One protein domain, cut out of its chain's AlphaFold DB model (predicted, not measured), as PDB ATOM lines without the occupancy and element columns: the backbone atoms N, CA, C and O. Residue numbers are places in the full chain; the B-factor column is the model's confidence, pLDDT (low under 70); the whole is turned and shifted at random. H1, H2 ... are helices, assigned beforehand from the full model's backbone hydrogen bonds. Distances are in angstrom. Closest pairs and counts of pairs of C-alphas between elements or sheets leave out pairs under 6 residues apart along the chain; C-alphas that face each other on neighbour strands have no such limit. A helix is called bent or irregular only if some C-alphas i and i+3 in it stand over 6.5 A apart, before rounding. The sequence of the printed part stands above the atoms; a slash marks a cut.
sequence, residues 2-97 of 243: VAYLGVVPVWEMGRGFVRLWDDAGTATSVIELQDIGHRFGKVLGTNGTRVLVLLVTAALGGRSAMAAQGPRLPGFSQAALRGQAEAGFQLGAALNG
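AT A GLANCE: This is residues 2 to 97 of the 243 residues of the protein "Putative lipoprotein" of Corallococcus coralloides (UniProt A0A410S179). A long, two-helix hairpin, H2 and the first arm of the bent helix H3 (H3a), makes one end of a rod. The second arm (H3b) turns off at about a right angle and leads to a loose group at the other end, where H4 folds back from H3b and H5 packs on the short H1. The printed part has 96 residues with five named helices, H1 to H5 in chain order, and no named strand: all helix. It is loose, with a radius of gyration of the C-alphas of 16.4 A and spans of 56 by 27 by 20 A.

HOW THE PARTS SIT: H3, residues 30 to 60, was assigned as one helix by its hydrogen bonds but is bent: C-alphas 43 and 46 are 8.8 A apart. Its arms H3a, residues 30 to 43, and H3b, residues 46 to 60, are about perpendicular at 87 degrees. H2, residues 7 to 26, touches H3a in a hairpin, at a shallow tilt of 7 degrees, opposite ways; their closest C-alphas, of Ala 24 and Leu 33, are 6.0 A apart. H3b, with residues 57 to 59 alone, touches H4, residues 62 to 72, at a steep tilt of 59 degrees; the closest C-alphas, of Ala 58 and Ala 65, are 5.5 A apart. H1, residues 2 to 5, touches H5, residues 76 to 87; the closest C-alphas, of Ala 3 and Gly 83, are 4.1 A apart. H3b and H5 are apart. Every O i to N i+4 pair is within hydrogen-bond range in H2, H3a and H5, against 10 of 11 in H3b and 3 of 7 in H4, which has 4 of 8 O i to N i+3 pairs within range; H1 is too short for an i+4 pair.

IN THESE COORDINATES: H2 is 29.5 A long, H3a 20.2 A and H3b 23.0 A. C-alpha 2 begins H1 at (-38.868, -34.023, 13.895), and C-alpha 87 ends H5 at (-45.659, -31.205, 11.790). H3b and H4 are irregular: C-alphas 46 and 49 are 6.7 A apart, C-alphas 63 and 66 7.8 A.

THE WHOLE: The two C-alphas farthest apart, of Thr 28 and Gly 97, are 56.3 A apart. The printed part has no cut, and its four links between helices are tight. Mean pLDDT of the printed part is 75.4; 33 residues are under 70, among them 57 to 72 and 87 to 97.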
ATOM      1  N   VAL A   2     -38.196 -35.343  13.853       76.19
ATOM      2  CA  VAL A   2     -38.868 -34.023  13.895       76.19
ATOM      3  C   VAL A   2     -39.568 -33.747  15.230       76.19
ATOM      4  O   VAL A   2     -39.302 -32.733  15.852       76.19
ATOM      5  N   ALA A   3     -40.354 -34.696  15.743       74.19
ATOM      6  CA  ALA A   3     -40.989 -34.584  17.061       74.19
ATOM      7  C   ALA A   3     -40.001 -34.235  18.202       74.19
ATOM      8  O   ALA A   3     -40.288 -33.407  19.055       74.19
ATOM      9  N   TYR A   4     -38.801 -34.822  18.198       75.88
ATOM     10  CA  TYR A   4     -37.812 -34.650  19.269       75.88
ATOM     11  C   TYR A   4     -36.899 -33.435  19.078       75.88
ATOM     12  O   TYR A   4     -36.489 -32.813  20.058       75.88
ATOM     13  N   LEU A   5     -36.563 -33.107  17.832       80.75
ATOM     14  CA  LEU A   5     -35.545 -32.107  17.496       80.75
ATOM     15  C   LEU A   5     -36.145 -30.797  16.969       80.75
ATOM     16  O   LEU A   5     -35.494 -29.769  17.072       80.75
ATOM     17  N   GLY A   6     -37.375 -30.830  16.459       74.62
ATOM     18  CA  GLY A   6     -38.024 -29.738  15.736       74.62
ATOM     19  C   GLY A   6     -37.791 -29.798  14.225       74.62
ATOM     20  O   GLY A   6     -36.877 -30.477  13.746       74.62
ATOM     21  N   VAL A   7     -38.631 -29.094  13.464       75.19
ATOM     22  CA  VAL A   7     -38.555 -29.053  11.989       75.19
ATOM     23  C   VAL A   7     -37.282 -28.350  11.512       75.19
ATOM     24  O   VAL A   7     -36.552 -28.899  10.685       75.19
ATOM     25  N   VAL A   8     -36.981 -27.167  12.063       76.50
ATOM     26  CA  VAL A   8     -35.828 -26.353  11.639       76.50
ATOM     27  C   VAL A   8     -34.500 -27.092  11.852       76.50
ATOM     28  O   VAL A   8     -33.762 -27.234  10.876       76.50
ATOM     29  N   PRO A   9     -34.204 -27.669  13.036       80.31
ATOM     30  CA  PRO A   9     -32.933 -28.364  13.233       80.31
ATOM     31  C   PRO A   9     -32.772 -29.590  12.330       80.31
ATOM     32  O   PRO A   9     -31.682 -29.848  11.830       80.31
ATOM     33  N   VAL A  10     -33.848 -30.347  12.078       81.06
ATOM     34  CA  VAL A  10     -33.801 -31.500  11.161       81.06
ATOM     35  C   VAL A  10     -33.490 -31.051   9.734       81.06
ATOM     36  O   VAL A  10     -32.679 -31.681   9.054       81.06
ATOM     37  N   TRP A  11     -34.094 -29.951   9.290       80.56
ATOM     38  CA  TRP A  11     -33.835 -29.386   7.971       80.56
ATOM     39  C   TRP A  11     -32.398 -28.868   7.824       80.56
ATOM     40  O   TRP A  11     -31.743 -29.104   6.808       80.56
ATOM     41  N   GLU A  12     -31.874 -28.190   8.845       81.12
ATOM     42  CA  GLU A  12     -30.486 -27.723   8.875       81.12
ATOM     43  C   GLU A  12     -29.481 -28.874   8.835       81.12
ATOM     44  O   GLU A  12     -28.529 -28.812   8.057       81.12
ATOM     45  N   MET A  13     -29.732 -29.954   9.580       84.62
ATOM     46  CA  MET A  13     -28.918 -31.172   9.520       84.62
ATOM     47  C   MET A  13     -28.953 -31.812   8.130       84.62
ATOM     48  O   MET A  13     -27.903 -32.189   7.614       84.62
ATOM     49  N   GLY A  14     -30.129 -31.891   7.498       82.75
ATOM     50  CA  GLY A  14     -30.268 -32.419   6.139       82.75
ATOM     51  C   GLY A  14     -29.453 -31.619   5.122       82.75
ATOM     52  O   GLY A  14     -28.663 -32.189   4.372       82.75
ATOM     53  N   ARG A  15     -29.564 -30.285   5.148       85.81
ATOM     54  CA  ARG A  15     -28.753 -29.407   4.285       85.81
ATOM     55  C   ARG A  15     -27.258 -29.515   4.584       85.81
ATOM     56  O   ARG A  15     -26.455 -29.519   3.657       85.81
ATOM     57  N   GLY A  16     -26.887 -29.603   5.861       87.12
ATOM     58  CA  GLY A  16     -25.503 -29.805   6.280       87.12
ATOM     59  C   GLY A  16     -24.927 -31.122   5.762       87.12
ATOM     60  O   GLY A  16     -23.787 -31.139   5.313       87.12
ATOM     61  N   PHE A  17     -25.720 -32.196   5.765       88.38
ATOM     62  CA  PHE A  17     -25.302 -33.505   5.267       88.38
ATOM     63  C   PHE A  17     -25.107 -33.504   3.748       88.38
ATOM     64  O   PHE A  17     -24.111 -34.032   3.268       88.38
ATOM     65  N   VAL A  18     -26.011 -32.869   2.994       89.19
ATOM     66  CA  VAL A  18     -25.854 -32.726   1.536       89.19
ATOM     67  C   VAL A  18     -24.558 -31.983   1.199       89.19
ATOM     68  O   VAL A  18     -23.813 -32.436   0.339       89.19
ATOM     69  N   ARG A  19     -24.248 -30.894   1.916       89.81
ATOM     70  CA  ARG A  19     -22.984 -30.155   1.736       89.81
ATOM     71  C   ARG A  19     -21.760 -30.975   2.127       89.81
ATOM     72  O   ARG A  19     -20.782 -30.970   1.402       89.81
ATOM     73  N   LEU A  20     -21.823 -31.695   3.251       93.00
ATOM     74  CA  LEU A  20     -20.764 -32.622   3.660       93.00
ATOM     75  C   LEU A  20     -20.476 -33.644   2.554       93.00
ATOM     76  O   LEU A  20     -19.314 -33.900   2.268       93.00
ATOM     77  N   TRP A  21     -21.521 -34.234   1.970       92.88
ATOM     78  CA  TRP A  21     -21.393 -35.249   0.926       92.88
ATOM     79  C   TRP A  21     -20.734 -34.696  -0.342       92.88
ATOM     80  O   TRP A  21     -19.833 -35.330  -0.884       92.88
ATOM     81  N   ASP A  22     -21.169 -33.516  -0.782       92.94
ATOM     82  CA  ASP A  22     -20.642 -32.844  -1.972       92.94
ATOM     83  C   ASP A  22     -19.173 -32.431  -1.778       92.94
ATOM     84  O   ASP A  22     -18.296 -32.871  -2.524       92.94
ATOM     85  N   ASP A  23     -18.879 -31.702  -0.695       93.44
ATOM     86  CA  ASP A  23     -17.525 -31.247  -0.358       93.44
ATOM     87  C   ASP A  23     -16.563 -32.442  -0.205       93.44
ATOM     88  O   ASP A  23     -15.454 -32.429  -0.742       93.44
ATOM     89  N   ALA A  24     -16.986 -33.508   0.489       92.88
ATOM     90  CA  ALA A  24     -16.156 -34.694   0.705       92.88
ATOM     91  C   ALA A  24     -15.848 -35.452  -0.594       92.88
ATOM     92  O   ALA A  24     -14.783 -36.059  -0.695       92.88
ATOM     93  N   GLY A  25     -16.740 -35.401  -1.590       89.75
ATOM     94  CA  GLY A  25     -16.510 -35.985  -2.913       89.75
ATOM     95  C   GLY A  25     -15.436 -35.257  -3.727       89.75
ATOM     96  O   GLY A  25     -14.851 -35.848  -4.632       89.75
ATOM     97  N   THR A  26     -15.157 -33.996  -3.392       92.94
ATOM     98  CA  THR A  26     -14.150 -33.158  -4.067       92.94
ATOM     99  C   THR A  26     -12.835 -33.027  -3.302       92.94
ATOM    100  O   THR A  26     -11.852 -32.541  -3.861       92.94
ATOM    101  N   ALA A  27     -12.794 -33.472  -2.044       94.81
ATOM    102  CA  ALA A  27     -11.627 -33.316  -1.190       94.81
ATOM    103  C   ALA A  27     -10.441 -34.152  -1.693       94.81
ATOM    104  O   ALA A  27     -10.562 -35.349  -1.961       94.81
ATOM    105  N   THR A  28      -9.262 -33.534  -1.767       94.38
ATOM    106  CA  THR A  28      -8.036 -34.185  -2.271       94.38
ATOM    107  C   THR A  28      -7.051 -34.551  -1.163       94.38
ATOM    108  O   THR A  28      -6.009 -35.154  -1.422       94.38
ATOM    109  N   SER A  29      -7.371 -34.213   0.092       95.38
ATOM    110  CA  SER A  29      -6.516 -34.493   1.244       95.38
ATOM    111  C   SER A  29      -7.298 -34.837   2.515       95.38
ATOM    112  O   SER A  29      -8.451 -34.451   2.704       95.38
ATOM    113  N   VAL A  30      -6.629 -35.533   3.438       91.69
ATOM    114  CA  VAL A  30      -7.188 -35.883   4.758       91.69
ATOM    115  C   VAL A  30      -7.471 -34.637   5.602       91.69
ATOM    116  O   VAL A  30      -8.456 -34.603   6.333       91.69
ATOM    117  N   ILE A  31      -6.636 -33.602   5.485       93.62
ATOM    118  CA  ILE A  31      -6.802 -32.340   6.221       93.62
ATOM    119  C   ILE A  31      -8.083 -31.629   5.771       93.62
ATOM    120  O   ILE A  31      -8.851 -31.149   6.601       93.62
ATOM    121  N   GLU A  32      -8.344 -31.616   4.465       91.00
ATOM    122  CA  GLU A  32      -9.558 -31.038   3.889       91.00
ATOM    123  C   GLU A  32     -10.809 -31.806   4.334       91.00
ATOM    124  O   GLU A  32     -11.765 -31.202   4.818       91.00
ATOM    125  N   LEU A  33     -10.766 -33.144   4.305       90.81
ATOM    126  CA  LEU A  33     -11.835 -33.987   4.855       90.81
ATOM    127  C   LEU A  33     -12.092 -33.715   6.343       90.81
ATOM    128  O   LEU A  33     -13.245 -33.683   6.780       90.81
ATOM    129  N   GLN A  34     -11.036 -33.503   7.128       92.44
ATOM    130  CA  GLN A  34     -11.151 -33.207   8.553       92.44
ATOM    131  C   GLN A  34     -11.818 -31.846   8.798       92.44
ATOM    132  O   GLN A  34     -12.667 -31.744   9.687       92.44
ATOM    133  N   ASP A  35     -11.494 -30.823   8.004       94.06
ATOM    134  CA  ASP A  35     -12.141 -29.512   8.100       94.06
ATOM    135  C   ASP A  35     -13.624 -29.578   7.698       94.06
ATOM    136  O   ASP A  35     -14.490 -29.109   8.441       94.06
ATOM    137  N   ILE A  36     -13.946 -30.254   6.589       93.38
ATOM    138  CA  ILE A  36     -15.333 -30.483   6.152       93.38
ATOM    139  C   ILE A  36     -16.128 -31.194   7.264       93.38
ATOM    140  O   ILE A  36     -17.222 -30.755   7.643       93.38
ATOM    141  N   GLY A  37     -15.559 -32.254   7.845       89.56
ATOM    142  CA  GLY A  37     -16.153 -32.979   8.966       89.56
ATOM    143  C   GLY A  37     -16.347 -32.101  10.205       89.56
ATOM    144  O   GLY A  37     -17.394 -32.167  10.853       89.56
ATOM    145  N   HIS A  38     -15.392 -31.220  10.515       90.75
ATOM    146  CA  HIS A  38     -15.495 -30.284  11.632       90.75
ATOM    147  C   HIS A  38     -16.623 -29.257  11.422       90.75
ATOM    148  O   HIS A  38     -17.383 -28.973  12.353       90.75
ATOM    149  N   ARG A  39     -16.799 -28.746  10.194       88.88
ATOM    150  CA  ARG A  39     -17.919 -27.858   9.833       88.88
ATOM    151  C   ARG A  39     -19.268 -28.552  10.004       88.88
ATOM    152  O   ARG A  39     -20.170 -27.975  10.609       88.88
ATOM    153  N   PHE A  40     -19.404 -29.798   9.549       89.19
ATOM    154  CA  PHE A  40     -20.629 -30.573   9.764       89.19
ATOM    155  C   PHE A  40     -20.859 -30.913  11.247       89.19
ATOM    156  O   PHE A  40     -21.985 -30.837  11.737       89.19
ATOM    157  N   GLY A  41     -19.794 -31.194  12.002       85.50
ATOM    158  CA  GLY A  41     -19.857 -31.406  13.449       85.50
ATOM    159  C   GLY A  41     -20.461 -30.214  14.202       85.50
ATOM    160  O   GLY A  41     -21.249 -30.410  15.129       85.50
ATOM    161  N   LYS A  42     -20.184 -28.978  13.759       85.62
ATOM    162  CA  LYS A  42     -20.827 -27.764  14.297       85.62
ATOM    163  C   LYS A  42     -22.330 -27.703  13.998       85.62
ATOM    164  O   LYS A  42     -23.077 -27.207  14.835       85.62
ATOM    165  N   VAL A  43     -22.777 -28.236  12.857       84.06
ATOM    166  CA  VAL A  43     -24.209 -28.347  12.502       84.06
ATOM    167  C   VAL A  43     -24.918 -29.384  13.380       84.06
ATOM    168  O   VAL A  43     -26.054 -29.166  13.797       84.06
ATOM    169  N   LEU A  44     -24.252 -30.497  13.704       80.50
ATOM    170  CA  LEU A  44     -24.790 -31.504  14.623       80.50
ATOM    171  C   LEU A  44     -24.892 -30.971  16.060       80.50
ATOM    172  O   LEU A  44     -25.934 -31.150  16.698       80.50
ATOM    173  N   GLY A  45     -23.848 -30.295  16.551       76.75
ATOM    174  CA  GLY A  45     -23.835 -29.545  17.813       76.75
ATOM    175  C   GLY A  45     -24.572 -30.223  18.982       76.75
ATOM    176  O   GLY A  45     -24.530 -31.440  19.162       76.75
ATOM    177  N   THR A  46     -25.313 -29.432  19.765       65.94
ATOM    178  CA  THR A  46     -26.106 -29.879  20.933       65.94
ATOM    179  C   THR A  46     -27.185 -30.922  20.589       65.94
ATOM    180  O   THR A  46     -27.658 -31.649  21.466       65.94
ATOM    181  N   ASN A  47     -27.584 -31.032  19.317       70.00
ATOM    182  CA  ASN A  47     -28.580 -32.004  18.865       70.00
ATOM    183  C   ASN A  47     -27.970 -33.367  18.491       70.00
ATOM    184  O   ASN A  47     -28.702 -34.358  18.479       70.00
ATOM    185  N   GLY A  48     -26.656 -33.455  18.255       74.69
ATOM    186  CA  GLY A  48     -25.971 -34.678  17.822       74.69
ATOM    187  C   GLY A  48     -26.142 -35.846  18.797       74.69
ATOM    188  O   GLY A  48     -26.475 -36.956  18.387       74.69
ATOM    189  N   THR A  49     -26.046 -35.589  20.104       72.69
ATOM    190  CA  THR A  49     -26.280 -36.611  21.140       72.69
ATOM    191  C   THR A  49     -27.714 -37.141  21.104       72.69
ATOM    192  O   THR A  49     -27.943 -38.341  21.234       72.69
ATOM    193  N   ARG A  50     -28.703 -36.267  20.873       72.50
ATOM    194  CA  ARG A  50     -30.118 -36.667  20.772       72.50
ATOM    195  C   ARG A  50     -30.368 -37.504  19.521       72.50
ATOM    196  O   ARG A  50     -31.120 -38.471  19.586       72.50
ATOM    197  N   VAL A  51     -29.720 -37.163  18.408       79.94
ATOM    198  CA  VAL A  51     -29.760 -37.957  17.172       79.94
ATOM    199  C   VAL A  51     -29.188 -39.354  17.415       79.94
ATOM    200  O   VAL A  51     -29.844 -40.331  17.064       79.94
ATOM    201  N   LEU A  52     -28.035 -39.469  18.081       77.44
ATOM    202  CA  LEU A  52     -27.426 -40.763  18.413       77.44
ATOM    203  C   LEU A  52     -28.333 -41.619  19.305       77.44
ATOM    204  O   LEU A  52     -28.558 -42.786  18.999       77.44
ATOM    205  N   VAL A  53     -28.923 -41.040  20.356       73.31
ATOM    206  CA  VAL A  53     -29.877 -41.752  21.229       73.31
ATOM    207  C   VAL A  53     -31.093 -42.251  20.441       73.31
ATOM    208  O   VAL A  53     -31.516 -43.399  20.602       73.31
ATOM    209  N   LEU A  54     -31.644 -41.417  19.555       74.44
ATOM    210  CA  LEU A  54     -32.776 -41.793  18.705       74.44
ATOM    211  C   LEU A  54     -32.405 -42.901  17.706       74.44
ATOM    212  O   LEU A  54     -33.194 -43.825  17.518       74.44
ATOM    213  N   LEU A  55     -31.217 -42.839  17.099       76.25
ATOM    214  CA  LEU A  55     -30.717 -43.849  16.162       76.25
ATOM    215  C   LEU A  55     -30.459 -45.192  16.847       76.25
ATOM    216  O   LEU A  55     -30.913 -46.216  16.345       76.25
ATOM    217  N   VAL A  56     -29.803 -45.193  18.013       75.00
ATOM    218  CA  VAL A  56     -29.583 -46.409  18.814       75.00
ATOM    219  C   VAL A  56     -30.924 -47.049  19.179       75.00
ATOM    220  O   VAL A  56     -31.101 -48.254  19.016       75.00
ATOM    221  N   THR A  57     -31.907 -46.247  19.592       65.44
ATOM    222  CA  THR A  57     -33.244 -46.758  19.932       65.44
ATOM    223  C   THR A  57     -33.957 -47.357  18.718       65.44
ATOM    224  O   THR A  57     -34.572 -48.419  18.823       65.44
ATOM    225  N   ALA A  58     -33.874 -46.700  17.558       67.00
ATOM    226  CA  ALA A  58     -34.469 -47.200  16.324       67.00
ATOM    227  C   ALA A  58     -33.797 -48.503  15.848       67.00
ATOM    228  O   ALA A  58     -34.491 -49.427  15.424       67.00
ATOM    229  N   ALA A  59     -32.469 -48.601  15.966       68.44
ATOM    230  CA  ALA A  59     -31.698 -49.776  15.567       68.44
ATOM    231  C   ALA A  59     -31.991 -51.004  16.446       68.44
ATOM    232  O   ALA A  59     -32.118 -52.111  15.928       68.44
ATOM    233  N   LEU A  60     -32.161 -50.814  17.761       63.94
ATOM    234  CA  LEU A  60     -32.379 -51.909  18.714       63.94
ATOM    235  C   LEU A  60     -33.778 -52.551  18.647       63.94
ATOM    236  O   LEU A  60     -33.969 -53.628  19.204       63.94
ATOM    237  N   GLY A  61     -34.768 -51.923  17.999       59.34
ATOM    238  CA  GLY A  61     -36.159 -52.411  18.006       59.34
ATOM    239  C   GLY A  61     -36.767 -52.765  16.641       59.34
ATOM    240  O   GLY A  61     -37.969 -53.032  16.572       59.34
ATOM    241  N   GLY A  62     -35.996 -52.718  15.551       61.62
ATOM    242  CA  GLY A  62     -36.483 -53.018  14.197       61.62
ATOM    243  C   GLY A  62     -37.579 -52.066  13.682       61.62
ATOM    244  O   GLY A  62     -37.737 -50.941  14.156       61.62
ATOM    245  N   ARG A  63     -38.377 -52.505  12.695       57.62
ATOM    246  CA  ARG A  63     -39.374 -51.650  11.997       57.62
ATOM    247  C   ARG A  63     -40.467 -51.075  12.914       57.62
ATOM    248  O   ARG A  63     -41.070 -50.063  12.580       57.62
ATOM    249  N   SER A  64     -40.707 -51.694  14.069       56.84
ATOM    250  CA  SER A  64     -41.705 -51.282  15.065       56.84
ATOM    251  C   SER A  64     -41.100 -50.643  16.323       56.84
ATOM    252  O   SER A  64     -41.849 -50.310  17.245       56.84
ATOM    253  N   ALA A  65     -39.774 -50.443  16.374       63.16
ATOM    254  CA  ALA A  65     -39.044 -49.927  17.539       63.16
ATOM    255  C   ALA A  65     -39.680 -48.666  18.115       63.16
ATOM    256  O   ALA A  65     -39.929 -48.565  19.311       63.16
ATOM    257  N   MET A  66     -39.974 -47.707  17.239       62.53
ATOM    258  CA  MET A  66     -40.454 -46.388  17.639       62.53
ATOM    259  C   MET A  66     -41.891 -46.427  18.158       62.53
ATOM    260  O   MET A  66     -42.225 -45.654  19.048       62.53
ATOM    261  N   ALA A  67     -42.722 -47.347  17.663       62.69
ATOM    262  CA  ALA A  67     -44.077 -47.533  18.179       62.69
ATOM    263  C   ALA A  67     -44.067 -48.216  19.558       62.69
ATOM    264  O   ALA A  67     -44.825 -47.829  20.442       62.69
ATOM    265  N   ALA A  68     -43.186 -49.202  19.760       62.25
ATOM    266  CA  ALA A  68     -43.118 -49.975  21.001       62.25
ATOM    267  C   ALA A  68     -42.305 -49.291  22.116       62.25
ATOM    268  O   ALA A  68     -42.641 -49.422  23.292       62.25
ATOM    269  N   GLN A  69     -41.233 -48.578  21.759       65.56
ATOM    270  CA  GLN A  69     -40.282 -47.981  22.704       65.56
ATOM    271  C   GLN A  69     -40.341 -46.459  22.752       65.56
ATOM    272  O   GLN A  69     -39.875 -45.883  23.730       65.56
ATOM    273  N   GLY A  70     -40.949 -45.803  21.758       66.31
ATOM    274  CA  GLY A  70     -41.126 -44.350  21.742       66.31
ATOM    275  C   GLY A  70     -41.701 -43.812  23.055       66.31
ATOM    276  O   GLY A  70     -41.046 -42.982  23.676       66.31
ATOM    277  N   PRO A  71     -42.830 -44.348  23.561       68.44
ATOM    278  CA  PRO A  71     -43.420 -43.908  24.830       68.44
ATOM    279  C   PRO A  71     -42.530 -44.076  26.067       68.44
ATOM    280  O   PRO A  71     -42.788 -43.447  27.089       68.44
ATOM    281  N   ARG A  72     -41.493 -44.920  25.998       67.12
ATOM    282  CA  ARG A  72     -40.537 -45.139  27.093       67.12
ATOM    283  C   ARG A  72     -39.337 -44.198  27.038       67.12
ATOM    284  O   ARG A  72     -38.543 -44.176  27.976       67.12
ATOM    285  N   LEU A  73     -39.185 -43.434  25.960       70.81
ATOM    286  CA  LEU A  73     -38.086 -42.494  25.825       70.81
ATOM    287  C   LEU A  73     -38.319 -41.245  26.688       70.81
ATOM    288  O   LEU A  73     -39.421 -40.683  26.685       70.81
ATOM    289  N   PRO A  74     -37.273 -40.739  27.362       67.44
ATOM    290  CA  PRO A  74     -37.338 -39.465  28.064       67.44
ATOM    291  C   PRO A  74     -37.838 -38.345  27.145       67.44
ATOM    292  O   PRO A  74     -37.380 -38.199  26.011       67.44
ATOM    293  N   GLY A  75     -38.795 -37.551  27.627       74.44
ATOM    294  CA  GLY A  75     -39.345 -36.420  26.876       74.44
ATOM    295  C   GLY A  75     -40.285 -36.786  25.720       74.44
ATOM    296  O   GLY A  75     -40.625 -35.897  24.941       74.44
ATOM    297  N   PHE A  76     -40.738 -38.043  25.601       75.19
ATOM    298  CA  PHE A  76     -41.689 -38.463  24.557       75.19
ATOM    299  C   PHE A  76     -42.970 -37.627  24.534       75.19
ATOM    300  O   PHE A  76     -43.447 -37.257  23.470       75.19
ATOM    301  N   SER A  77     -43.488 -37.276  25.706       68.44
ATOM    302  CA  SER A  77     -44.634 -36.383  25.886       68.44
ATOM    303  C   SER A  77     -44.470 -35.040  25.170       68.44
ATOM    304  O   SER A  77     -45.288 -34.648  24.340       68.44
ATOM    305  N   GLN A  78     -43.366 -34.356  25.466       72.50
ATOM    306  CA  GLN A  78     -43.008 -33.068  24.876       72.50
ATOM    307  C   GLN A  78     -42.761 -33.204  23.373       72.50
ATOM    308  O   GLN A  78     -43.201 -32.369  22.585       72.50
ATOM    309  N   ALA A  79     -42.107 -34.294  22.964       75.75
ATOM    310  CA  ALA A  79     -41.880 -34.589  21.560       75.75
ATOM    311  C   ALA A  79     -43.195 -34.839  20.801       75.75
ATOM    312  O   ALA A  79     -43.351 -34.374  19.674       75.75
ATOM    313  N   ALA A  80     -44.159 -35.528  21.414       71.75
ATOM    314  CA  ALA A  80     -45.466 -35.792  20.828       71.75
ATOM    315  C   ALA A  80     -46.264 -34.500  20.606       71.75
ATOM    316  O   ALA A  80     -46.789 -34.290  19.513       71.75
ATOM    317  N   LEU A  81     -46.279 -33.605  21.601       68.06
ATOM    318  CA  LEU A  81     -46.911 -32.287  21.495       68.06
ATOM    319  C   LEU A  81     -46.264 -31.432  20.400       68.06
ATOM    320  O   LEU A  81     -46.966 -30.861  19.567       68.06
ATOM    321  N   ARG A  82     -44.925 -31.392  20.351       71.31
ATOM    322  CA  ARG A  82     -44.198 -30.675  19.295       71.31
ATOM    323  C   ARG A  82     -44.483 -31.258  17.914       71.31
ATOM    324  O   ARG A  82     -44.705 -30.508  16.976       71.31
ATOM    325  N   GLY A  83     -44.493 -32.583  17.782       70.94
ATOM    326  CA  GLY A  83     -44.789 -33.258  16.516       70.94
ATOM    327  C   GLY A  83     -46.179 -32.918  15.978       70.94
ATOM    328  O   GLY A  83     -46.333 -32.726  14.774       70.94
ATOM    329  N   GLN A  84     -47.164 -32.772  16.865       66.00
ATOM    330  CA  GLN A  84     -48.493 -32.303  16.491       66.00
ATOM    331  C   GLN A  84     -48.478 -30.823  16.083       66.00
ATOM    332  O   GLN A  84     -49.043 -30.482  15.048       66.00
ATOM    333  N   ALA A  85     -47.826 -29.960  16.866       66.69
ATOM    334  CA  ALA A  85     -47.823 -28.514  16.642       66.69
ATOM    335  C   ALA A  85     -47.018 -28.084  15.402       66.69
ATOM    336  O   ALA A  85     -47.474 -27.245  14.635       66.69
ATOM    337  N   GLU A  86     -45.825 -28.649  15.200       70.25
ATOM    338  CA  GLU A  86     -44.913 -28.245  14.121       70.25
ATOM    339  C   GLU A  86     -45.102 -29.054  12.834       70.25
ATOM    340  O   GLU A  86     -44.733 -28.583  11.761       70.25
ATOM    341  N   ALA A  87     -45.631 -30.278  12.923       63.03
ATOM    342  CA  ALA A  87     -45.659 -31.205  11.790       63.03
ATOM    343  C   ALA A  87     -47.006 -31.918  11.575       63.03
ATOM    344  O   ALA A  87     -47.124 -32.729  10.660       63.03
ATOM    345  N   GLY A  88     -48.026 -31.635  12.393       57.81
ATOM    346  CA  GLY A  88     -49.390 -32.140  12.203       57.81
ATOM    347  C   GLY A  88     -49.590 -33.636  12.484       57.81
ATOM    348  O   GLY A  88     -50.688 -34.150  12.273       57.81
ATOM    349  N   PHE A  89     -48.577 -34.357  12.975       61.38
ATOM    350  CA  PHE A  89     -48.701 -35.788  13.261       61.38
ATOM    351  C   PHE A  89     -49.312 -36.026  14.645       61.38
ATOM    352  O   PHE A  89     -48.772 -35.589  15.661       61.38
ATOM    353  N   GLN A  90     -50.408 -36.785  14.705       59.22
ATOM    354  CA  GLN A  90     -51.010 -37.206  15.969       59.22
ATOM    355  C   GLN A  90     -50.335 -38.485  16.482       59.22
ATOM    356  O   GLN A  90     -50.602 -39.585  16.007       59.22
ATOM    357  N   LEU A  91     -49.489 -38.360  17.506       59.75
ATOM    358  CA  LEU A  91     -48.857 -39.503  18.186       59.75
ATOM    359  C   LEU A  91     -49.756 -40.119  19.284       59.75
ATOM    360  O   LEU A  91     -49.299 -40.918  20.099       59.75
ATOM    361  N   GLY A  92     -51.051 -39.772  19.287       53.09
ATOM    362  CA  GLY A  92     -52.029 -40.125  20.323       53.09
ATOM    363  C   GLY A  92     -52.260 -41.627  20.513       53.09
ATOM    364  O   GLY A  92     -52.514 -42.058  21.631       53.09
ATOM    365  N   ALA A  93     -52.075 -42.443  19.469       48.28
ATOM    366  CA  ALA A  93     -52.181 -43.903  19.572       48.28
ATOM    367  C   ALA A  93     -51.041 -44.548  20.392       48.28
ATOM    368  O   ALA A  93     -51.189 -45.667  20.877       48.28
ATOM    369  N   ALA A  94     -49.911 -43.853  20.570       50.19
ATOM    370  CA  ALA A  94     -48.768 -44.339  21.346       50.19
ATOM    371  C   ALA A  94     -48.873 -43.998  22.849       50.19
ATOM    372  O   ALA A  94     -48.160 -44.573  23.670       50.19
ATOM    373  N   LEU A  95     -49.786 -43.097  23.230       52.25
ATOM    374  CA  LEU A  95     -50.049 -42.687  24.612       52.25
ATOM    375  C   LEU A  95     -51.162 -43.561  25.211       52.25
ATOM    376  O   LEU A  95     -52.279 -43.110  25.466       52.25
ATOM    377  N   ASN A  96     -50.871 -44.847  25.418       49.22
ATOM    378  CA  ASN A  96     -51.781 -45.740  26.134       49.22
ATOM    379  C   ASN A  96     -51.967 -45.240  27.579       49.22
ATOM    380  O   ASN A  96     -51.075 -45.420  28.403       49.22
ATOM    381  N   GLY A  97     -53.125 -44.649  27.902       51.56
ATOM    382  CA  GLY A  97     -53.530 -44.407  29.297       51.56
ATOM    383  C   GLY A  97     -53.859 -42.969  29.704       51.56
ATOM    384  O   GLY A  97     -53.978 -42.707  30.895       51.56
TER     385      GLY A  97